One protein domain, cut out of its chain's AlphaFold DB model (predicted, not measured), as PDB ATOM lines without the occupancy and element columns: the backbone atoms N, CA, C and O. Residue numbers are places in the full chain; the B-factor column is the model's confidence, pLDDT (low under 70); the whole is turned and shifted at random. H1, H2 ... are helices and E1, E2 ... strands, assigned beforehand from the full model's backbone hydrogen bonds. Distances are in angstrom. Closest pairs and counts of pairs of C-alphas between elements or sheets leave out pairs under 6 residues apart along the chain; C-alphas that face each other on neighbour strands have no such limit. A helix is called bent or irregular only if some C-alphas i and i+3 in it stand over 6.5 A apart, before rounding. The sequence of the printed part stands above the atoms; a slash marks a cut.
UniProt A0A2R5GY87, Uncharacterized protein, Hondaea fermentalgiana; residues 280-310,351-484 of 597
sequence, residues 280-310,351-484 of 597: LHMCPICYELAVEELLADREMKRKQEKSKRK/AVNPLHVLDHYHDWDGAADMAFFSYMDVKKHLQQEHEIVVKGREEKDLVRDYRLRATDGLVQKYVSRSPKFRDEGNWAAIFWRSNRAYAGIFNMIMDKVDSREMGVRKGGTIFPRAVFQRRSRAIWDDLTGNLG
ATOM      1  N   LEU A 280     186.407 174.293 279.361       86.56
ATOM      2  CA  LEU A 280     185.237 174.506 278.522       86.56
ATOM      3  C   LEU A 280     185.691 174.835 277.108       86.56
ATOM      4  O   LEU A 280     186.658 175.564 276.873       86.56
ATOM      5  N   HIS A 281     184.958 174.314 276.143       88.50
ATOM      6  CA  HIS A 281     185.098 174.636 274.740       88.50
ATOM      7  C   HIS A 281     183.853 175.379 274.293       88.50
ATOM      8  O   HIS A 281     182.739 174.906 274.509       88.50
ATOM      9  N   MET A 282     184.035 176.530 273.659       90.38
ATOM     10  CA  MET A 282     182.927 177.261 273.068       90.38
ATOM     11  C   MET A 282     182.770 176.904 271.597       90.38
ATOM     12  O   MET A 282     183.757 176.706 270.882       90.38
ATOM     13  N   CYS A 283     181.525 176.859 271.125       91.69
ATOM     14  CA  CYS A 283     181.273 176.862 269.692       91.69
ATOM     15  C   CYS A 283     181.735 178.213 269.116       91.69
ATOM     16  O   CYS A 283     181.174 179.245 269.494       91.69
ATOM     17  N   PRO A 284     182.718 178.236 268.196       89.50
ATOM     18  CA  PRO A 284     183.264 179.484 267.670       89.50
ATOM     19  C   PRO A 284     182.206 180.313 266.938       89.50
ATOM     20  O   PRO A 284     182.184 181.529 267.046       89.50
ATOM     21  N   ILE A 285     181.279 179.651 266.243       90.00
ATOM     22  CA  ILE A 285     180.224 180.319 265.482       90.00
ATOM     23  C   ILE A 285     179.213 180.975 266.418       90.00
ATOM     24  O   ILE A 285     178.908 182.149 266.242       90.00
ATOM     25  N   CYS A 286     178.706 180.239 267.414       90.75
ATOM     26  CA  CYS A 286     177.777 180.796 268.401       90.75
ATOM     27  C   CYS A 286     178.399 181.973 269.147       90.75
ATOM     28  O   CYS A 286     177.733 182.981 269.352       90.75
ATOM     29  N   TYR A 287     179.683 181.864 269.491       90.06
ATOM     30  CA  TYR A 287     180.403 182.939 270.154       90.06
ATOM     31  C   TYR A 287     180.531 184.192 269.273       90.06
ATOM     32  O   TYR A 287     180.241 185.287 269.739       90.06
ATOM     33  N   GLU A 288     180.922 184.069 268.001       88.75
ATOM     34  CA  GLU A 288     181.023 185.245 267.118       88.75
ATOM     35  C   GLU A 288     179.653 185.876 266.831       88.75
ATOM     36  O   GLU A 288     179.526 187.095 266.791       88.75
ATOM     37  N   LEU A 289     178.596 185.069 266.706       88.56
ATOM     38  CA  LEU A 289     177.232 185.591 266.590       88.56
ATOM     39  C   LEU A 289     176.827 186.395 267.828       88.56
ATOM     40  O   LEU A 289     176.224 187.459 267.698       88.56
ATOM     41  N   ALA A 290     177.199 185.903 269.009       87.44
ATOM     42  CA  ALA A 290     177.003 186.595 270.271       87.44
ATOM     43  C   ALA A 290     177.779 187.918 270.345       87.44
ATOM     44  O   ALA A 290     177.253 188.928 270.813       87.44
ATOM     45  N   VAL A 291     179.010 187.946 269.828       87.25
ATOM     46  CA  VAL A 291     179.799 189.179 269.691       87.25
ATOM     47  C   VAL A 291     179.090 190.178 268.772       87.25
ATOM     48  O   VAL A 291     178.950 191.347 269.135       87.25
ATOM     49  N   GLU A 292     178.625 189.741 267.599       88.88
ATOM     50  CA  GLU A 292     177.920 190.600 266.639       88.88
ATOM     51  C   GLU A 292     176.625 191.186 267.222       88.88
ATOM     52  O   GLU A 292     176.339 192.366 267.013       88.88
ATOM     53  N   GLU A 293     175.854 190.385 267.959       87.75
ATOM     54  CA  GLU A 293     174.619 190.818 268.623       87.75
ATOM     55  C   GLU A 293     174.899 191.878 269.697       87.75
ATOM     56  O   GLU A 293     174.304 192.958 269.672       87.75
ATOM     57  N   LEU A 294     175.886 191.639 270.563       86.50
ATOM     58  CA  LEU A 294     176.318 192.609 271.572       86.50
ATOM     59  C   LEU A 294     176.781 193.933 270.940       86.50
ATOM     60  O   LEU A 294     176.466 195.020 271.438       86.50
ATOM     61  N   LEU A 295     177.539 193.871 269.845       87.00
ATOM     62  CA  LEU A 295     177.984 195.070 269.137       87.00
ATOM     63  C   LEU A 295     176.806 195.840 268.525       87.00
ATOM     64  O   LEU A 295     176.763 197.068 268.636       87.00
ATOM     65  N   ALA A 296     175.837 195.136 267.937       88.56
ATOM     66  CA  ALA A 296     174.629 195.746 267.393       88.56
ATOM     67  C   ALA A 296     173.806 196.448 268.487       88.56
ATOM     68  O   ALA A 296     173.386 197.593 268.300       88.56
ATOM     69  N   ASP A 297     173.645 195.822 269.654       87.62
ATOM     70  CA  ASP A 297     172.921 196.406 270.784       87.62
ATOM     71  C   ASP A 297     173.614 197.652 271.340       87.62
ATOM     72  O   ASP A 297     172.959 198.662 271.611       87.62
ATOM     73  N   ARG A 298     174.949 197.639 271.446       88.00
ATOM     74  CA  ARG A 298     175.727 198.834 271.821       88.00
ATOM     75  C   ARG A 298     175.544 199.965 270.819       88.00
ATOM     76  O   ARG A 298     175.388 201.122 271.216       88.00
ATOM     77  N   GLU A 299     175.544 199.655 269.527       90.94
ATOM     78  CA  GLU A 299     175.312 200.655 268.488       90.94
ATOM     79  C   GLU A 299     173.894 201.237 268.580       90.94
ATOM     80  O   GLU A 299     173.715 202.453 268.456       90.94
ATOM     81  N   MET A 300     172.887 200.398 268.846       91.50
ATOM     82  CA  MET A 300     171.510 200.845 269.055       91.50
ATOM     83  C   MET A 300     171.374 201.736 270.293       91.50
ATOM     84  O   MET A 300     170.811 202.827 270.175       91.50
ATOM     85  N   LYS A 301     171.947 201.348 271.440       91.06
ATOM     86  CA  LYS A 301     171.967 202.178 272.661       91.06
ATOM     87  C   LYS A 301     172.628 203.533 272.406       91.06
ATOM     88  O   LYS A 301     172.041 204.572 272.692       91.06
ATOM     89  N   ARG A 302     173.777 203.547 271.720       90.50
ATOM     90  CA  ARG A 302     174.466 204.790 271.342       90.50
ATOM     91  C   ARG A 302     173.621 205.676 270.423       90.50
ATOM     92  O   ARG A 302     173.675 206.901 270.524       90.50
ATOM     93  N   LYS A 303     172.852 205.093 269.496       93.62
ATOM     94  CA  LYS A 303     171.917 205.848 268.642       93.62
ATOM     95  C   LYS A 303     170.763 206.434 269.461       93.62
ATOM     96  O   LYS A 303     170.427 207.592 269.236       93.62
ATOM     97  N   GLN A 304     170.218 205.676 270.413       94.44
ATOM     98  CA  GLN A 304     169.151 206.132 271.308       94.44
ATOM     99  C   GLN A 304     169.608 207.269 272.233       94.44
ATOM    100  O   GLN A 304     168.903 208.260 272.393       94.44
ATOM    101  N   GLU A 305     170.807 207.182 272.804       93.69
ATOM    102  CA  GLU A 305     171.378 208.259 273.624       93.69
ATOM    103  C   GLU A 305     171.612 209.530 272.805       93.69
ATOM    104  O   GLU A 305     171.303 210.636 273.248       93.69
ATOM    105  N   LYS A 306     172.095 209.382 271.564       93.81
ATOM    106  CA  LYS A 306     172.249 210.512 270.640       93.81
ATOM    107  C   LYS A 306     170.913 211.144 270.260       93.81
ATOM    108  O   LYS A 306     170.873 212.360 270.100       93.81
ATOM    109  N   SER A 307     169.841 210.365 270.094       93.44
ATOM    110  CA  SER A 307     168.511 210.937 269.853       93.44
ATOM    111  C   SER A 307     167.966 211.640 271.096       93.44
ATOM    112  O   SER A 307     167.483 212.757 270.959       93.44
ATOM    113  N   LYS A 308     168.143 211.065 272.295       94.56
ATOM    114  CA  LYS A 308     167.723 211.689 273.563       94.56
ATOM    115  C   LYS A 308     168.424 213.028 273.814       94.56
ATOM    116  O   LYS A 308     167.765 213.997 274.159       94.56
ATOM    117  N   ARG A 309     169.740 213.115 273.566       91.69
ATOM    118  CA  ARG A 309     170.492 214.382 273.691       91.69
ATOM    119  C   ARG A 309     170.030 215.454 272.702       91.69
ATOM    120  O   ARG A 309     170.051 216.635 273.027       91.69
ATOM    121  N   LYS A 310     169.632 215.067 271.487       91.88
ATOM    122  CA  LYS A 310     169.094 216.024 270.505       91.88
ATOM    123  C   LYS A 310     167.730 216.554 270.934       91.88
ATOM    124  O   LYS A 310     167.513 217.752 270.853       91.88
ATOM    125  N   ALA A 351     188.571 194.639 270.420       64.88
ATOM    126  CA  ALA A 351     188.346 193.260 270.787       64.88
ATOM    127  C   ALA A 351     187.277 193.303 271.880       64.88
ATOM    128  O   ALA A 351     187.417 194.016 272.874       64.88
ATOM    129  N   VAL A 352     186.149 192.644 271.656       74.75
ATOM    130  CA  VAL A 352     185.095 192.638 272.660       74.75
ATOM    131  C   VAL A 352     185.598 191.763 273.793       74.75
ATOM    132  O   VAL A 352     185.998 190.621 273.567       74.75
ATOM    133  N   ASN A 353     185.640 192.325 275.003       73.00
ATOM    134  CA  ASN A 353     186.001 191.567 276.191       73.00
ATOM    135  C   ASN A 353     185.081 190.336 276.263       73.00
ATOM    136  O   ASN A 353     183.863 190.527 276.330       73.00
ATOM    137  N   PRO A 354     185.626 189.105 276.248       74.19
ATOM    138  CA  PRO A 354     184.834 187.885 276.231       74.19
ATOM    139  C   PRO A 354     183.792 187.825 277.340       74.19
ATOM    140  O   PRO A 354     182.719 187.279 277.129       74.19
ATOM    141  N   LEU A 355     184.052 188.444 278.497       71.31
ATOM    142  CA  LEU A 355     183.028 188.523 279.532       71.31
ATOM    143  C   LEU A 355     181.839 189.362 279.154       71.31
ATOM    144  O   LEU A 355     180.739 188.972 279.490       71.31
ATOM    145  N   HIS A 356     182.037 190.497 278.494       78.69
ATOM    146  CA  HIS A 356     180.895 191.316 278.122       78.69
ATOM    147  C   HIS A 356     180.015 190.544 277.143       78.69
ATOM    148  O   HIS A 356     178.808 190.707 277.186       78.69
ATOM    149  N   VAL A 357     180.601 189.678 276.307       82.56
ATOM    150  CA  VAL A 357     179.846 188.765 275.435       82.56
ATOM    151  C   VAL A 357     179.027 187.775 276.263       82.56
ATOM    152  O   VAL A 357     177.855 187.575 275.977       82.56
ATOM    153  N   LEU A 358     179.631 187.169 277.287       80.88
ATOM    154  CA  LEU A 358     178.968 186.168 278.130       80.88
ATOM    155  C   LEU A 358     177.925 186.776 279.081       80.88
ATOM    156  O   LEU A 358     176.902 186.152 279.318       80.88
ATOM    157  N   ASP A 359     178.187 187.975 279.593       79.12
ATOM    158  CA  ASP A 359     177.348 188.737 280.527       79.12
ATOM    159  C   ASP A 359     176.173 189.432 279.821       79.12
ATOM    160  O   ASP A 359     175.103 189.600 280.399       79.12
ATOM    161  N   HIS A 360     176.331 189.787 278.537       79.38
ATOM    162  CA  HIS A 360     175.255 190.379 277.727       79.38
ATOM    163  C   HIS A 360     174.037 189.467 277.606       79.38
ATOM    164  O   HIS A 360     172.900 189.938 277.563       79.38
ATOM    165  N   TYR A 361     174.260 188.154 277.607       72.06
ATOM    166  CA  TYR A 361     173.186 187.199 277.822       72.06
ATOM    167  C   TYR A 361     172.902 187.167 279.321       72.06
ATOM    168  O   TYR A 361     173.367 186.286 280.033       72.06
ATOM    169  N   HIS A 362     172.103 188.137 279.779       60.78
ATOM    170  CA  HIS A 362     171.599 188.260 281.153       60.78
ATOM    171  C   HIS A 362     170.971 186.965 281.712       60.78
ATOM    172  O   HIS A 362     170.733 186.849 282.912       60.78
ATOM    173  N   ASP A 363     170.716 185.985 280.844       70.25
ATOM    174  CA  ASP A 363     170.494 184.596 281.197       70.25
ATOM    175  C   ASP A 363     171.743 183.769 280.843       70.25
ATOM    176  O   ASP A 363     171.984 183.445 279.674       70.25
ATOM    177  N   TRP A 364     172.533 183.401 281.859       79.62
ATOM    178  CA  TRP A 364     173.729 182.544 281.748       79.62
ATOM    179  C   TRP A 364     173.480 181.235 280.982       79.62
ATOM    180  O   TRP A 364     174.416 180.566 280.543       79.62
ATOM    181  N   ASP A 365     172.213 180.877 280.802       78.75
ATOM    182  CA  ASP A 365     171.741 179.799 279.951       78.75
ATOM    183  C   ASP A 365     172.206 179.952 278.498       78.75
ATOM    184  O   ASP A 365     172.638 178.967 277.903       78.75
ATOM    185  N   GLY A 366     172.217 181.170 277.948       79.94
ATOM    186  CA  GLY A 366     172.715 181.432 276.596       79.94
ATOM    187  C   GLY A 366     174.209 181.133 276.465       79.94
ATOM    188  O   GLY A 366     174.631 180.468 275.519       79.94
ATOM    189  N   ALA A 367     175.006 181.554 277.451       82.62
ATOM    190  CA  ALA A 367     176.437 181.260 277.529       82.62
ATOM    191  C   ALA A 367     176.723 179.760 277.712       82.62
ATOM    192  O   ALA A 367     177.611 179.212 277.054       82.62
ATOM    193  N   ALA A 368     175.943 179.080 278.553       85.00
ATOM    194  CA  ALA A 368     176.034 177.637 278.739       85.00
ATOM    195  C   ALA A 368     175.617 176.853 277.482       85.00
ATOM    196  O   ALA A 368     176.210 175.816 277.177       85.00
ATOM    197  N   ASP A 369     174.655 177.357 276.707       85.62
ATOM    198  CA  ASP A 369     174.211 176.731 275.460       85.62
ATOM    199  C   ASP A 369     175.332 176.652 274.416       85.62
ATOM    200  O   ASP A 369     175.420 175.666 273.679       85.62
ATOM    201  N   MET A 370     176.238 177.631 274.411       88.31
ATOM    202  CA  MET A 370     177.397 177.670 273.517       88.31
ATOM    203  C   MET A 370     178.685 177.070 274.104       88.31
ATOM    204  O   MET A 370     179.680 177.000 273.378       88.31
ATOM    205  N   ALA A 371     178.678 176.612 275.360       90.31
ATOM    206  CA  ALA A 371     179.820 175.995 276.040       90.31
ATOM    207  C   ALA A 371     179.662 174.467 276.196       90.31
ATOM    208  O   ALA A 371     178.556 173.938 276.319       90.31
ATOM    209  N   PHE A 372     180.780 173.738 276.169       90.44
ATOM    210  CA  PHE A 372     180.830 172.270 276.158       90.44
ATOM    211  C   PHE A 372     182.059 171.756 276.920       90.44
ATOM    212  O   PHE A 372     183.130 172.345 276.785       90.44
ATOM    213  N   PHE A 373     181.962 170.639 277.649       88.75
ATOM    214  CA  PHE A 373     183.137 170.052 278.323       88.75
ATOM    215  C   PHE A 373     184.089 169.334 277.373       88.75
ATOM    216  O   PHE A 373     185.285 169.234 277.636       88.75
ATOM    217  N   SER A 374     183.575 168.816 276.256       88.50
ATOM    218  CA  SER A 374     184.377 168.070 275.296       88.50
ATOM    219  C   SER A 374     184.400 168.742 273.936       88.50
ATOM    220  O   SER A 374     183.383 169.149 273.375       88.50
ATOM    221  N   TYR A 375     185.582 168.735 273.329       87.38
ATOM    222  CA  TYR A 375     185.757 169.047 271.916       87.38
ATOM    223  C   TYR A 375     184.836 168.219 271.002       87.38
ATOM    224  O   TYR A 375     184.373 168.708 269.971       87.38
ATOM    225  N   MET A 376     184.552 166.964 271.366       88.06
ATOM    226  CA  MET A 376     183.659 166.108 270.580       88.06
ATOM    227  C   MET A 376     182.219 166.626 270.586       88.06
ATOM    228  O   MET A 376     181.534 166.512 269.569       88.06
ATOM    229  N   ASP A 377     181.784 167.246 271.681       90.31
ATOM    230  CA  ASP A 377     180.450 167.834 271.778       90.31
ATOM    231  C   ASP A 377     180.356 169.130 270.983       90.31
ATOM    232  O   ASP A 377     179.365 169.333 270.284       90.31
ATOM    233  N   VAL A 378     181.428 169.931 270.942       90.69
ATOM    234  CA  VAL A 378     181.514 171.069 270.011       90.69
ATOM    235  C   VAL A 378     181.405 170.598 268.564       90.69
ATOM    236  O   VAL A 378     180.657 171.179 267.785       90.69
ATOM    237  N   LYS A 379     182.104 169.519 268.185       89.94
ATOM    238  CA  LYS A 379     181.998 168.943 266.832       89.94
ATOM    239  C   LYS A 379     180.581 168.490 266.513       89.94
ATOM    240  O   LYS A 379     180.074 168.767 265.428       89.94
ATOM    241  N   LYS A 380     179.943 167.801 267.458       90.38
ATOM    242  CA  LYS A 380     178.562 167.346 267.320       90.38
ATOM    243  C   LYS A 380     177.608 168.532 267.177       90.38
ATOM    244  O   LYS A 380     176.756 168.499 266.298       90.38
ATOM    245  N   HIS A 381     177.791 169.583 267.967       91.44
ATOM    246  CA  HIS A 381     177.013 170.813 267.879       91.44
ATOM    247  C   HIS A 381     177.224 171.536 266.538       91.44
ATOM    248  O   HIS A 381     176.249 171.859 265.867       91.44
ATOM    249  N   LEU A 382     178.472 171.698 266.081       90.00
ATOM    250  CA  LEU A 382     178.793 172.249 264.756       90.00
ATOM    251  C   LEU A 382     178.108 171.467 263.629       90.00
ATOM    252  O   LEU A 382     177.554 172.062 262.706       90.00
ATOM    253  N   GLN A 383     178.076 170.142 263.731       90.75
ATOM    254  CA  GLN A 383     177.405 169.304 262.746       90.75
ATOM    255  C   GLN A 383     175.874 169.405 262.823       90.75
ATOM    256  O   GLN A 383     175.217 169.436 261.785       90.75
ATOM    257  N   GLN A 384     175.300 169.428 264.027       91.25
ATOM    258  CA  GLN A 384     173.851 169.378 264.246       91.25
ATOM    259  C   GLN A 384     173.164 170.731 264.043       91.25
ATOM    260  O   GLN A 384     172.115 170.787 263.409       91.25
ATOM    261  N   GLU A 385     173.747 171.802 264.576       90.50
ATOM    262  CA  GLU A 385     173.144 173.139 264.577       90.50
ATOM    263  C   GLU A 385     173.649 174.009 263.423       90.50
ATOM    264  O   GLU A 385     172.911 174.858 262.921       90.50
ATOM    265  N   HIS A 386     174.884 173.784 262.959       87.75
ATOM    266  CA  HIS A 386     175.491 174.599 261.903       87.75
ATOM    267  C   HIS A 386     175.717 173.857 260.580       87.75
ATOM    268  O   HIS A 386     176.143 174.490 259.616       87.75
ATOM    269  N   GLU A 387     175.408 172.556 260.509       90.06
ATOM    270  CA  GLU A 387     175.641 171.693 259.337       90.06
ATOM    271  C   GLU A 387     177.109 171.665 258.870       90.06
ATOM    272  O   GLU A 387     177.401 171.426 257.697       90.06
ATOM    273  N   ILE A 388     178.055 171.913 259.779       87.00
ATOM    274  CA  ILE A 388     179.485 171.936 259.468       87.00
ATOM    275  C   ILE A 388     180.089 170.599 259.876       87.00
ATOM    276  O   ILE A 388     180.133 170.237 261.052       87.00
ATOM    277  N   VAL A 389     180.555 169.843 258.881       88.00
ATOM    278  CA  VAL A 389     181.257 168.580 259.111       88.00
ATOM    279  C   VAL A 389     182.741 168.869 259.263       88.00
ATOM    280  O   VAL A 389     183.450 169.135 258.296       88.00
ATOM    281  N   VAL A 390     183.190 168.773 260.504       83.50
ATOM    282  CA  VAL A 390     184.547 169.082 260.939       83.50
ATOM    283  C   VAL A 390     185.424 167.833 260.605       83.50
ATOM    284  O   VAL A 390     185.427 166.849 261.355       83.50
ATOM    285  N   LYS A 391     186.112 167.836 259.436       82.69
ATOM    286  CA  LYS A 391     187.152 166.868 259.005       82.69
ATOM    287  C   LYS A 391     188.581 167.473 258.992       82.69
ATOM    288  O   LYS A 391     188.914 168.214 258.077       82.69
ATOM    289  N   GLY A 392     189.500 167.031 259.864       74.69
ATOM    290  CA  GLY A 392     190.955 167.184 259.630       74.69
ATOM    291  C   GLY A 392     191.825 167.645 260.812       74.69
ATOM    292  O   GLY A 392     191.434 167.547 261.972       74.69
ATOM    293  N   ARG A 393     193.066 168.081 260.505       55.06
ATOM    294  CA  ARG A 393     194.098 168.535 261.474       55.06
ATOM    295  C   ARG A 393     194.044 170.039 261.780       55.06
ATOM    296  O   ARG A 393     194.324 170.389 262.922       55.06
ATOM    297  N   GLU A 394     193.671 170.880 260.811       55.47
ATOM    298  CA  GLU A 394     193.562 172.351 260.953       55.47
ATOM    299  C   GLU A 394     192.487 172.758 261.988       55.47
ATOM    300  O   GLU A 394     192.530 173.817 262.602       55.47
ATOM    301  N   GLU A 395     191.589 171.829 262.307       54.12
ATOM    302  CA  GLU A 395     190.511 171.951 263.298       54.12
ATOM    303  C   GLU A 395     190.960 171.949 264.747       54.12
ATOM    304  O   GLU A 395     190.178 172.295 265.639       54.12
ATOM    305  N   LYS A 396     192.179 171.463 265.007       60.66
ATOM    306  CA  LYS A 396     192.714 171.498 266.362       60.66
ATOM    307  C   LYS A 396     192.968 172.933 266.778       60.66
ATOM    308  O   LYS A 396     192.762 173.215 267.948       60.66
ATOM    309  N   ASP A 397     193.343 173.812 265.858       70.88
ATOM    310  CA  ASP A 397     193.779 175.156 266.221       70.88
ATOM    311  C   ASP A 397     192.578 176.083 266.427       70.88
ATOM    312  O   ASP A 397     192.479 176.701 267.482       70.88
ATOM    313  N   LEU A 398     191.564 176.036 265.551       73.31
ATOM    314  CA  LEU A 398     190.395 176.905 265.711       73.31
ATOM    315  C   LEU A 398     189.658 176.664 267.037       73.31
ATOM    316  O   LEU A 398     189.419 177.594 267.789       73.31
ATOM    317  N   VAL A 399     189.323 175.421 267.390       73.81
ATOM    318  CA  VAL A 399     188.588 175.168 268.648       73.81
ATOM    319  C   VAL A 399     189.491 175.292 269.881       73.81
ATOM    320  O   VAL A 399     189.002 175.522 270.987       73.81
ATOM    321  N   ARG A 400     190.818 175.181 269.723       75.06
ATOM    322  CA  ARG A 400     191.759 175.552 270.792       75.06
ATOM    323  C   ARG A 400     191.703 177.048 271.079       75.06
ATOM    324  O   ARG A 400     191.752 177.410 272.250       75.06
ATOM    325  N   ASP A 401     191.515 177.874 270.054       77.25
ATOM    326  CA  ASP A 401     191.410 179.327 270.204       77.25
ATOM    327  C   ASP A 401     190.107 179.780 270.883       77.25
ATOM    328  O   ASP A 401     190.048 180.891 271.409       77.25
ATOM    329  N   TYR A 402     189.071 178.931 270.893       81.94
ATOM    330  CA  TYR A 402     187.797 179.149 271.603       81.94
ATOM    331  C   TYR A 402     187.681 178.274 272.858       81.94
ATOM    332  O   TYR A 402     186.603 177.814 273.239       81.94
ATOM    333  N   ARG A 403     188.816 178.025 273.516       83.69
ATOM    334  CA  ARG A 403     188.868 177.331 274.802       83.69
ATOM    335  C   ARG A 403     188.740 178.327 275.952       83.69
ATOM    336  O   ARG A 403     189.535 179.256 276.090       83.69
ATOM    337  N   LEU A 404     187.773 178.087 276.822       77.56
ATOM    338  CA  LEU A 404     187.603 178.774 278.092       77.56
ATOM    339  C   LEU A 404     188.287 177.930 279.170       77.56
ATOM    340  O   LEU A 404     187.735 176.969 279.700       77.56
ATOM    341  N   ARG A 405     189.556 178.251 279.433       71.75
ATOM    342  CA  ARG A 405     190.295 177.699 280.570       71.75
ATOM    343  C   ARG A 405     190.029 178.563 281.785       71.75
ATOM    344  O   ARG A 405     190.133 179.784 281.671       71.75
ATOM    345  N   ALA A 406     189.817 177.923 282.931       65.00
ATOM    346  CA  ALA A 406     189.726 178.599 284.221       65.00
ATOM    347  C   ALA A 406     190.956 179.467 284.534       65.00
ATOM    348  O   ALA A 406     190.866 180.434 285.280       65.00
ATOM    349  N   THR A 407     192.117 179.119 283.971       58.50
ATOM    350  CA  THR A 407     193.374 179.821 284.227       58.50
ATOM    351  C   THR A 407     193.577 181.072 283.377       58.50
ATOM    352  O   THR A 407     194.257 181.977 283.848       58.50
ATOM    353  N   ASP A 408     193.072 181.128 282.135       61.50
ATOM    354  CA  ASP A 408     193.489 182.180 281.184       61.50
ATOM    355  C   ASP A 408     192.814 182.225 279.787       61.50
ATOM    356  O   ASP A 408     193.109 183.161 279.052       61.50
ATOM    357  N   GLY A 409     191.929 181.290 279.401       61.75
ATOM    358  CA  GLY A 409     191.526 180.964 278.005       61.75
ATOM    359  C   GLY A 409     191.246 182.109 277.002       61.75
ATOM    360  O   GLY A 409     192.157 182.798 276.565       61.75
ATOM    361  N   LEU A 410     189.996 182.311 276.560       65.50
ATOM    362  CA  LEU A 410     189.592 183.403 275.636       65.50
ATOM    363  C   LEU A 410     190.140 184.791 276.028       65.50
ATOM    364  O   LEU A 410     190.318 185.659 275.175       65.50
ATOM    365  N   VAL A 411     190.457 184.985 277.309       64.69
ATOM    366  CA  VAL A 411     191.119 186.178 277.841       64.69
ATOM    367  C   VAL A 411     192.538 186.349 277.296       64.69
ATOM    368  O   VAL A 411     192.888 187.468 276.960       64.69
ATOM    369  N   GLN A 412     193.341 185.299 277.107       61.47
ATOM    370  CA  GLN A 412     194.634 185.404 276.413       61.47
ATOM    371  C   GLN A 412     194.473 185.842 274.959       61.47
ATOM    372  O   GLN A 412     195.242 186.673 274.476       61.47
ATOM    373  N   LYS A 413     193.454 185.334 274.256       65.88
ATOM    374  CA  LYS A 413     193.150 185.759 272.880       65.88
ATOM    375  C   LYS A 413     192.709 187.226 272.845       65.88
ATOM    376  O   LYS A 413     193.150 187.979 271.984       65.88
ATOM    377  N   TYR A 414     191.902 187.652 273.811       68.88
ATOM    378  CA  TYR A 414     191.527 189.053 274.000       68.88
ATOM    379  C   TYR A 414     192.735 189.946 274.329       68.88
ATOM    380  O   TYR A 414     192.949 190.946 273.653       68.88
ATOM    381  N   VAL A 415     193.564 189.557 275.299       62.78
ATOM    382  CA  VAL A 415     194.784 190.266 275.726       62.78
ATOM    383  C   VAL A 415     195.787 190.385 274.580       62.78
ATOM    384  O   VAL A 415     196.340 191.452 274.365       62.78
ATOM    385  N   SER A 416     195.980 189.325 273.793       64.88
ATOM    386  CA  SER A 416     196.894 189.346 272.639       64.88
ATOM    387  C   SER A 416     196.374 190.163 271.452       64.88
ATOM    388  O   SER A 416     197.180 190.689 270.682       64.88
ATOM    389  N   ARG A 417     195.048 190.281 271.287       69.06
ATOM    390  CA  ARG A 417     194.419 191.123 270.254       69.06
ATOM    391  C   ARG A 417     194.285 192.584 270.672       69.06
ATOM    392  O   ARG A 417     194.295 193.452 269.807       69.06
ATOM    393  N   SER A 418     194.139 192.851 271.965       65.62
ATOM    394  CA  SER A 418     194.009 194.203 272.494       65.62
ATOM    395  C   SER A 418     195.385 194.872 272.545       65.62
ATOM    396  O   SER A 418     196.246 194.440 273.314       65.62
ATOM    397  N   PRO A 419     195.616 195.955 271.783       66.00
ATOM    398  CA  PRO A 419     196.894 196.659 271.821       66.00
ATOM    399  C   PRO A 419     197.207 197.228 273.210       66.00
ATOM    400  O   PRO A 419     198.375 197.359 273.547       66.00
ATOM    401  N   LYS A 420     196.187 197.468 274.050       64.81
ATOM    402  CA  LYS A 420     196.349 197.962 275.427       64.81
ATOM    403  C   LYS A 420     197.101 197.000 276.352       64.81
ATOM    404  O   LYS A 420     197.607 197.439 277.374       64.81
ATOM    405  N   PHE A 421     197.142 195.706 276.031       61.19
ATOM    406  CA  PHE A 421     197.719 194.679 276.909       61.19
ATOM    407  C   PHE A 421     198.909 193.941 276.281       61.19
ATOM    408  O   PHE A 421     199.355 192.924 276.815       61.19
ATOM    409  N   ARG A 422     199.416 194.419 275.137       62.59
ATOM    410  CA  ARG A 422     200.425 193.710 274.336       62.59
ATOM    411  C   ARG A 422     201.841 193.790 274.919       62.59
ATOM    412  O   ARG A 422     202.647 192.909 274.627       62.59
ATOM    413  N   ASP A 423     202.115 194.790 275.755       58.19
ATOM    414  CA  ASP A 423     203.480 195.146 276.160       58.19
ATOM    415  C   ASP A 423     203.974 194.454 277.445       58.19
ATOM    416  O   ASP A 423     205.167 194.490 277.735       58.19
ATOM    417  N   GLU A 424     203.120 193.741 278.194       54.03
ATOM    418  CA  GLU A 424     203.544 193.083 279.441       54.03
ATOM    419  C   GLU A 424     203.040 191.632 279.521       54.03
ATOM    420  O   GLU A 424     201.846 191.338 279.593       54.03
ATOM    421  N   GLY A 425     203.976 190.681 279.513       50.59
ATOM    422  CA  GLY A 425     203.721 189.251 279.290       50.59
ATOM    423  C   GLY A 425     202.941 188.486 280.371       50.59
ATOM    424  O   GLY A 425     202.932 187.259 280.322       50.59
ATOM    425  N   ASN A 426     202.296 189.148 281.341       59.03
ATOM    426  CA  ASN A 426     201.600 188.477 282.452       59.03
ATOM    427  C   ASN A 426     200.178 189.001 282.748       59.03
ATOM    428  O   ASN A 426     199.573 188.628 283.758       59.03
ATOM    429  N   TRP A 427     199.608 189.831 281.864       64.81
ATOM    430  CA  TRP A 427     198.297 190.449 282.099       64.81
ATOM    431  C   TRP A 427     197.154 189.458 282.249       64.81
ATOM    432  O   TRP A 427     196.300 189.682 283.091       64.81
ATOM    433  N   ALA A 428     197.122 188.348 281.508       57.53
ATOM    434  CA  ALA A 428     196.005 187.403 281.609       57.53
ATOM    435  C   ALA A 428     195.846 186.860 283.041       57.53
ATOM    436  O   ALA A 428     194.748 186.885 283.589       57.53
ATOM    437  N   ALA A 429     196.942 186.455 283.690       56.28
ATOM    438  CA  ALA A 429     196.901 185.946 285.059       56.28
ATOM    439  C   ALA A 429     196.547 187.042 286.080       56.28
ATOM    440  O   ALA A 429     195.783 186.790 287.012       56.28
ATOM    441  N   ILE A 430     197.076 188.259 285.906       58.34
ATOM    442  CA  ILE A 430     196.780 189.408 286.779       58.34
ATOM    443  C   ILE A 430     195.320 189.836 286.627       58.34
ATOM    444  O   ILE A 430     194.631 190.051 287.619       58.34
ATOM    445  N   PHE A 431     194.829 189.900 285.395       62.88
ATOM    446  CA  PHE A 431     193.468 190.275 285.052       62.88
ATOM    447  C   PHE A 431     192.459 189.265 285.602       62.88
ATOM    448  O   PHE A 431     191.511 189.670 286.260       62.88
ATOM    449  N   TRP A 432     192.705 187.959 285.459       61.38
ATOM    450  CA  TRP A 432     191.866 186.930 286.089       61.38
ATOM    451  C   TRP A 432     191.882 187.000 287.621       61.38
ATOM    452  O   TRP A 432     190.835 186.885 288.252       61.38
ATOM    453  N   ARG A 433     193.055 187.206 288.238       57.88
ATOM    454  CA  ARG A 433     193.185 187.290 289.706       57.88
ATOM    455  C   ARG A 433     192.529 188.530 290.298       57.88
ATOM    456  O   ARG A 433     191.965 188.460 291.385       57.88
ATOM    457  N   SER A 434     192.620 189.654 289.599       59.00
ATOM    458  CA  SER A 434     192.101 190.935 290.083       59.00
ATOM    459  C   SER A 434     190.588 191.036 289.916       59.00
ATOM    460  O   SER A 434     189.945 191.848 290.572       59.00
ATOM    461  N   ASN A 435     190.006 190.207 289.052       62.19
ATOM    462  CA  ASN A 435     188.663 190.414 288.549       62.19
ATOM    463  C   ASN A 435     187.781 189.213 288.930       62.19
ATOM    464  O   ASN A 435     187.488 188.326 288.132       62.19
ATOM    465  N   ARG A 436     187.382 189.174 290.213       64.88
ATOM    466  CA  ARG A 436     186.607 188.080 290.846       64.88
ATOM    467  C   ARG A 436     185.331 187.700 290.085       64.88
ATOM    468  O   ARG A 436     184.929 186.538 290.119       64.88
ATOM    469  N   ALA A 437     184.736 188.649 289.362       66.06
ATOM    470  CA  ALA A 437     183.578 188.419 288.502       66.06
ATOM    471  C   ALA A 437     183.826 187.312 287.459       66.06
ATOM    472  O   ALA A 437     182.933 186.517 287.184       66.06
ATOM    473  N   TYR A 438     185.053 187.189 286.941       70.31
ATOM    474  CA  TYR A 438     185.401 186.199 285.921       70.31
ATOM    475  C   TYR A 438     185.238 184.760 286.413       70.31
ATOM    476  O   TYR A 438     184.673 183.921 285.715       70.31
ATOM    477  N   ALA A 439     185.724 184.470 287.620       69.44
ATOM    478  CA  ALA A 439     185.587 183.142 288.206       69.44
ATOM    479  C   ALA A 439     184.131 182.829 288.558       69.44
ATOM    480  O   ALA A 439     183.689 181.701 288.358       69.44
ATOM    481  N   GLY A 440     183.374 183.832 289.018       74.94
ATOM    482  CA  GLY A 440     181.933 183.703 289.239       74.94
ATOM    483  C   GLY A 440     181.196 183.310 287.957       74.94
ATOM    484  O   GLY A 440     180.492 182.305 287.940       74.94
ATOM    485  N   ILE A 441     181.428 184.042 286.863       77.19
ATOM    486  CA  ILE A 441     180.820 183.768 285.552       77.19
ATOM    487  C   ILE A 441     181.235 182.393 285.028       77.19
ATOM    488  O   ILE A 441     180.388 181.627 284.572       77.19
ATOM    489  N   PHE A 442     182.519 182.041 285.142       79.38
ATOM    490  CA  PHE A 442     183.011 180.720 284.752       79.38
ATOM    491  C   PHE A 442     182.277 179.597 285.490       79.38
ATOM    492  O   PHE A 442     181.773 178.676 284.852       79.38
ATOM    493  N   ASN A 443     182.172 179.695 286.818       79.44
ATOM    494  CA  ASN A 443     181.506 178.692 287.648       79.44
ATOM    495  C   ASN A 443     180.012 178.585 287.327       79.44
ATOM    496  O   ASN A 443     179.500 177.480 287.187       79.44
ATOM    497  N   MET A 444     179.327 179.713 287.121       82.94
ATOM    498  CA  MET A 444     177.915 179.698 286.732       82.94
ATOM    499  C   MET A 444     177.703 178.998 285.387       82.94
ATOM    500  O   MET A 444     176.782 178.194 285.252       82.94
ATOM    501  N   ILE A 445     178.563 179.253 284.394       85.19
ATOM    502  CA  ILE A 445     178.492 178.565 283.098       85.19
ATOM    503  C   ILE A 445     178.756 177.066 283.282       85.19
ATOM    504  O   ILE A 445     177.994 176.254 282.761       85.19
ATOM    505  N   MET A 446     179.784 176.692 284.049       84.69
ATOM    506  CA  MET A 446     180.109 175.295 284.361       84.69
ATOM    507  C   MET A 446     178.913 174.555 284.972       84.69
ATOM    508  O   MET A 446     178.501 173.530 284.431       84.69
ATOM    509  N   ASP A 447     178.305 175.104 286.025       84.69
ATOM    510  CA  ASP A 447     177.167 174.493 286.722       84.69
ATOM    511  C   ASP A 447     175.957 174.303 285.792       84.69
ATOM    512  O   ASP A 447     175.220 173.312 285.870       84.69
ATOM    513  N   LYS A 448     175.745 175.247 284.868       85.75
ATOM    514  CA  LYS A 448     174.667 175.181 283.874       85.75
ATOM    515  C   LYS A 448     174.943 174.143 282.789       85.75
ATOM    516  O   LYS A 448     174.011 173.440 282.388       85.75
ATOM    517  N   VAL A 449     176.192 174.009 282.339       86.00
ATOM    518  CA  VAL A 449     176.600 172.953 281.397       86.00
ATOM    519  C   VAL A 449     176.477 171.577 282.063       86.00
ATOM    520  O   VAL A 449     175.853 170.693 281.474       86.00
ATOM    521  N   ASP A 450     176.939 171.421 283.309       85.44
ATOM    522  CA  ASP A 450     176.783 170.198 284.116       85.44
ATOM    523  C   ASP A 450     175.297 169.819 284.254       85.44
ATOM    524  O   ASP A 450     174.888 168.689 283.974       85.44
ATOM    525  N   SER A 451     174.443 170.789 284.591       84.19
ATOM    526  CA  SER A 451     172.990 170.585 284.690       84.19
ATOM    527  C   SER A 451     172.357 170.146 283.362       84.19
ATOM    528  O   SER A 451     171.420 169.338 283.344       84.19
ATOM    529  N   ARG A 452     172.846 170.671 282.231       83.81
ATOM    530  CA  ARG A 452     172.377 170.297 280.890       83.81
ATOM    531  C   ARG A 452     172.778 168.866 280.544       83.81
ATOM    532  O   ARG A 452     171.938 168.111 280.055       83.81
ATOM    533  N   GLU A 453     174.025 168.485 280.802       82.88
ATOM    534  CA  GLU A 453     174.533 167.142 280.495       82.88
ATOM    535  C   GLU A 453     173.905 166.055 281.366       82.88
ATOM    536  O   GLU A 453     173.611 164.966 280.871       82.88
ATOM    537  N   MET A 454     173.567 166.375 282.618       82.44
ATOM    538  CA  MET A 454     172.771 165.500 283.483       82.44
ATOM    539  C   MET A 454     171.305 165.344 283.024       82.44
ATOM    540  O   MET A 454     170.525 164.636 283.659       82.44
ATOM    541  N   GLY A 455     170.897 165.987 281.923       77.75
ATOM    542  CA  GLY A 455     169.546 165.876 281.365       77.75
ATOM    543  C   GLY A 455     168.470 166.553 282.216       77.75
ATOM    544  O   GLY A 455     167.280 166.294 282.025       77.75
ATOM    545  N   VAL A 456     168.866 167.427 283.149       72.12
ATOM    546  CA  VAL A 456     167.949 168.139 284.055       72.12
ATOM    547  C   VAL A 456     167.141 169.201 283.295       72.12
ATOM    548  O   VAL A 456     166.042 169.568 283.712       72.12
ATOM    549  N   ARG A 457     167.614 169.653 282.125       57.19
ATOM    550  CA  ARG A 457     166.913 170.643 281.293       57.19
ATOM    551  C   ARG A 457     166.145 170.033 280.121       57.19
ATOM    552  O   ARG A 457     166.688 169.297 279.306       57.19
ATOM    553  N   LYS A 458     164.871 170.432 280.014       49.19
ATOM    554  CA  LYS A 458     163.948 170.148 278.895       49.19
ATOM    555  C   LYS A 458     163.587 171.394 278.064       49.19
ATOM    556  O   LYS A 458     162.629 171.351 277.297       49.19
ATOM    557  N   GLY A 459     164.311 172.503 278.224       52.28
ATOM    558  CA  GLY A 459     164.092 173.726 277.446       52.28
ATOM    559  C   GLY A 459     164.784 173.643 276.087       52.28
ATOM    560  O   GLY A 459     165.936 173.228 276.018       52.28
ATOM    561  N   GLY A 460     164.077 173.987 275.010       55.56
ATOM    562  CA  GLY A 460     164.681 174.110 273.683       55.56
ATOM    563  C   GLY A 460     165.744 175.209 273.671       55.56
ATOM    564  O   GLY A 460     165.595 176.211 274.363       55.56
ATOM    565  N   THR A 461     166.800 175.008 272.883       55.00
ATOM    566  CA  THR A 461     167.862 175.997 272.655       55.00
ATOM    567  C   THR A 461     167.252 177.347 272.281       55.00
ATOM    568  O   THR A 461     166.434 177.407 271.358       55.00
ATOM    569  N   ILE A 462     167.659 178.423 272.959       56.78
ATOM    570  CA  ILE A 462     167.110 179.775 272.735       56.78
ATOM    571  C   ILE A 462     167.508 180.318 271.346       56.78
ATOM    572  O   ILE A 462     166.854 181.211 270.813       56.78
ATOM    573  N   PHE A 463     168.518 179.726 270.697       56.88
ATOM    574  CA  PHE A 463     169.025 180.149 269.391       56.88
ATOM    575  C   PHE A 463     168.044 179.870 268.218       56.88
ATOM    576  O   PHE A 463     167.740 178.709 267.916       56.88
ATOM    577  N   PRO A 464     167.571 180.903 267.484       54.53
ATOM    578  CA  PRO A 464     166.608 180.760 266.379       54.53
ATOM    579  C   PRO A 464     167.138 180.046 265.107       54.53
ATOM    580  O   PRO A 464     167.371 180.689 264.088       54.53
ATOM    581  N   ARG A 465     167.261 178.710 265.101       53.59
ATOM    582  CA  ARG A 465     167.818 177.837 264.023       53.59
ATOM    583  C   ARG A 465     167.794 178.327 262.555       53.59
ATOM    584  O   ARG A 465     168.790 178.179 261.852       53.59
ATOM    585  N   ALA A 466     166.687 178.872 262.042       48.62
ATOM    586  CA  ALA A 466     166.509 179.105 260.599       48.62
ATOM    587  C   ALA A 466     167.281 180.311 260.020       48.62
ATOM    588  O   ALA A 466     167.644 180.296 258.844       48.62
ATOM    589  N   VAL A 467     167.545 181.357 260.810       53.97
ATOM    590  CA  VAL A 467     168.250 182.566 260.325       53.97
ATOM    591  C   VAL A 467     169.771 182.357 260.313       53.97
ATOM    592  O   VAL A 467     170.493 183.005 259.554       53.97
ATOM    593  N   PHE A 468     170.263 181.390 261.089       63.47
ATOM    594  CA  PHE A 468     171.690 181.226 261.342       63.47
ATOM    595  C   PHE A 468     172.424 180.379 260.310       63.47
ATOM    596  O   PHE A 468     173.597 180.639 260.093       63.47
ATOM    597  N   GLN A 469     171.781 179.445 259.605       66.62
ATOM    598  CA  GLN A 469     172.501 178.483 258.748       66.62
ATOM    599  C   GLN A 469     173.348 179.108 257.623       66.62
ATOM    600  O   GLN A 469     174.404 178.588 257.270       66.62
ATOM    601  N   ARG A 470     172.907 180.224 257.022       70.75
ATOM    602  CA  ARG A 470     173.720 180.918 256.001       70.75
ATOM    603  C   ARG A 470     174.815 181.779 256.619       70.75
ATOM    604  O   ARG A 470     175.875 181.931 256.021       70.75
ATOM    605  N   ARG A 471     174.547 182.340 257.798       81.00
ATOM    606  CA  ARG A 471     175.471 183.220 258.518       81.00
ATOM    607  C   ARG A 471     176.584 182.416 259.190       81.00
ATOM    608  O   ARG A 471     177.733 182.825 259.137       81.00
ATOM    609  N   SER A 472     176.264 181.233 259.713       80.81
ATOM    610  CA  SER A 472     177.211 180.313 260.344       80.81
ATOM    611  C   SER A 472     178.317 179.878 259.392       80.81
ATOM    612  O   SER A 472     179.479 179.876 259.782       80.81
ATOM    613  N   ARG A 473     177.980 179.566 258.133       80.44
ATOM    614  CA  ARG A 473     178.978 179.219 257.111       80.44
ATOM    615  C   ARG A 473     179.890 180.398 256.779       80.44
ATOM    616  O   ARG A 473     181.095 180.220 256.756       80.44
ATOM    617  N   ALA A 474     179.334 181.598 256.607       83.94
ATOM    618  CA  ALA A 474     180.133 182.793 256.335       83.94
ATOM    619  C   ALA A 474     181.110 183.119 257.482       83.94
ATOM    620  O   ALA A 474     182.272 183.410 257.226       83.94
ATOM    621  N   ILE A 475     180.652 183.014 258.733       84.06
ATOM    622  CA  ILE A 475     181.499 183.186 259.921       84.06
ATOM    623  C   ILE A 475     182.588 182.113 259.962       84.06
ATOM    624  O   ILE A 475     183.745 182.413 260.224       84.06
ATOM    625  N   TRP A 476     182.239 180.857 259.682       84.75
ATOM    626  CA  TRP A 476     183.216 179.772 259.649       84.75
ATOM    627  C   TRP A 476     184.293 179.983 258.575       84.75
ATOM    628  O   TRP A 476     185.479 179.785 258.848       84.75
ATOM    629  N   ASP A 477     183.901 180.421 257.379       82.50
ATOM    630  CA  ASP A 477     184.824 180.732 256.284       82.50
ATOM    631  C   ASP A 477     185.767 181.891 256.657       82.50
ATOM    632  O   ASP A 477     186.964 181.830 256.374       82.50
ATOM    633  N   ASP A 478     185.260 182.920 257.345       83.38
ATOM    634  CA  ASP A 478     186.065 184.049 257.831       83.38
ATOM    635  C   ASP A 478     187.059 183.620 258.922       83.38
ATOM    636  O   ASP A 478     188.261 183.885 258.837       83.38
ATOM    637  N   LEU A 479     186.588 182.847 259.905       82.25
ATOM    638  CA  LEU A 479     187.407 182.323 260.998       82.25
ATOM    639  C   LEU A 479     188.521 181.390 260.523       82.25
ATOM    640  O   LEU A 479     189.614 181.384 261.088       82.25
ATOM    641  N   THR A 480     188.256 180.605 259.482       81.62
ATOM    642  CA  THR A 480     189.254 179.723 258.865       81.62
ATOM    643  C   THR A 480     190.137 180.455 257.855       81.62
ATOM    644  O   THR A 480     190.933 179.820 257.169       81.62
ATOM    645  N   GLY A 481     190.036 181.786 257.751       78.50
ATOM    646  CA  GLY A 481     190.870 182.600 256.868       78.50
ATOM    647  C   GLY A 481     190.650 182.298 255.390       78.50
ATOM    648  O   GLY A 481     191.549 182.523 254.577       78.50
ATOM    649  N   ASN A 482     189.478 181.758 255.041       66.56
ATOM    650  CA  ASN A 482     189.129 181.365 253.684       66.56
ATOM    651  C   ASN A 482     190.213 180.455 253.068       66.56
ATOM    652  O   ASN A 482     190.552 180.602 251.889       66.56
ATOM    653  N   LEU A 483     190.807 179.568 253.890       56.31
ATOM    654  CA  LEU A 483     191.873 178.627 253.529       56.31
ATOM    655  C   LEU A 483     191.383 177.651 252.444       56.31
ATOM    656  O   LEU A 483     191.064 176.495 252.678       56.31
ATOM    657  N   GLY A 484     191.334 178.148 251.213       46.22
ATOM    658  CA  GLY A 484     191.291 177.365 249.995       46.22
ATOM    659  C   GLY A 484     189.939 176.769 249.619       46.22
ATOM    660  O   GLY A 484     189.821 175.558 249.477       46.22
TER     661      GLY A 484
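AT A GLANCE: This is residues 280 to 310 and 351 to 484 of the 597 residues of an uncharacterized protein of Hondaea fermentalgiana (UniProt A0A2R5GY87). A body of mostly short, crossed helices surrounds a tiny two-strand ladder, E1 and E2, and one long straight helix, H1, starts inside that body and runs out of it as an arm, its residues 298 to 310 sticking out free. H9 crosses the base of H1 on one side, H2 crosses it on the other, and H8 runs past H2 and H3 beyond them; H5, H6 and H7 follow one another along another side of the body. The printed part has 165 residues with nine named helices and two named strands, in the order E1 H1 H2 H3 H4 H5 E2 H6 H7 H8 H9; the strands are antiparallel, and the class is mostly helix. The whole is compact, with a radius of gyration of the C-alphas of 16.8 A and spans of 47 by 42 by 41 A.

IN THESE COORDINATES: E1, residues 280 to 282, begins at C-alpha 280 at (185.237, 174.506, 278.522). H1, residues 284 to 310, is 39.3 A long and ends at C-alpha 310 at (169.094, 216.024, 270.505). After the cut come H2, residues 354 to 360, H3, residues 364 to 369, and H4, residues 375 to 385, 15.2 A long. H5, residues 395 to 401, leads to E2, residues 403 to 405. H6, residues 409 to 417, measures 13.1 A, and H7, residues 427 to 434, 10.1 A. H8, residues 436 to 453, is 26.3 A long. H9, residues 465 to 479, is 20.3 A long and ends at C-alpha 479 at (187.407, 182.323, 260.998); it is irregular, with C-alphas 467 and 470 7.2 A apart.

HOW THE PARTS SIT: H2 is the hub, touching four helices. It touches residues 287 to 294 of H1 at a steep tilt of 61 degrees, the same way, the closest C-alphas being those of Val 291 and Val 357, 5.8 A apart. H2 and H3 touch only at the corner, and only just, with 3 pairs of C-alphas within 8 A, the closest Leu 358 and Ala 367 at 5.6 A. H2 also only just touches H6 and H8, each with 3 such pairs; the closest C-alphas are those of Pro 354 and Leu 410, 6.6 A, and of Leu 355 and Tyr 438, 7.2 A. H3 touches residues 444 to 449 of H8 at a steep tilt of 51 degrees, with the C-alphas of Ala 368 and Ile 445 closest at 5.1 A. H9 touches H1 about perpendicular, at 78 degrees, closest at the C-alphas of Ile 285 and Ser 472, 6.0 A. In E1 and E2, N 280 and O 404 are 3.0 A apart and N 404 and O 280 2.8 A, within hydrogen-bond range. Residues 281 to 282 of E1 also pair, antiparallel, with residues 371 to 372. H4 touches no helix; its closest C-alpha to E1 is that of Tyr 375, 6.3 A from His 281. H5 and H6 only just touch, with 3 pairs of C-alphas within 8 A, closest at Asp 401 and Leu 410, 7.0 A. H6 touches H7 at a steep tilt of 53 degrees, closest at the C-alphas of Gln 412 and Ala 428, 5.7 A. H1 and H8 are apart. Every O i to N i+4 pair is within hydrogen-bond range in H1, H2, H3, H4, H7 and H8; the counts are 2 of 3 in H5, 4 of 5 in H6 and 6 of 11 in H9.

THE WHOLE: The two C-alphas farthest apart are those of Lys 310 and Gly 392, 54.6 A. Without the free residues of H1 the body spans 42 by 42 by 32 A. Residues 311 to 350 are not printed, and C-alphas 310 and 351 are 29.8 A apart across the cut. The link from H8 to H9 is long, with 11 residues. The mean pLDDT of the printed part is 76.2; 55 residues are under 70, among them 406 to 437 and 457 to 469.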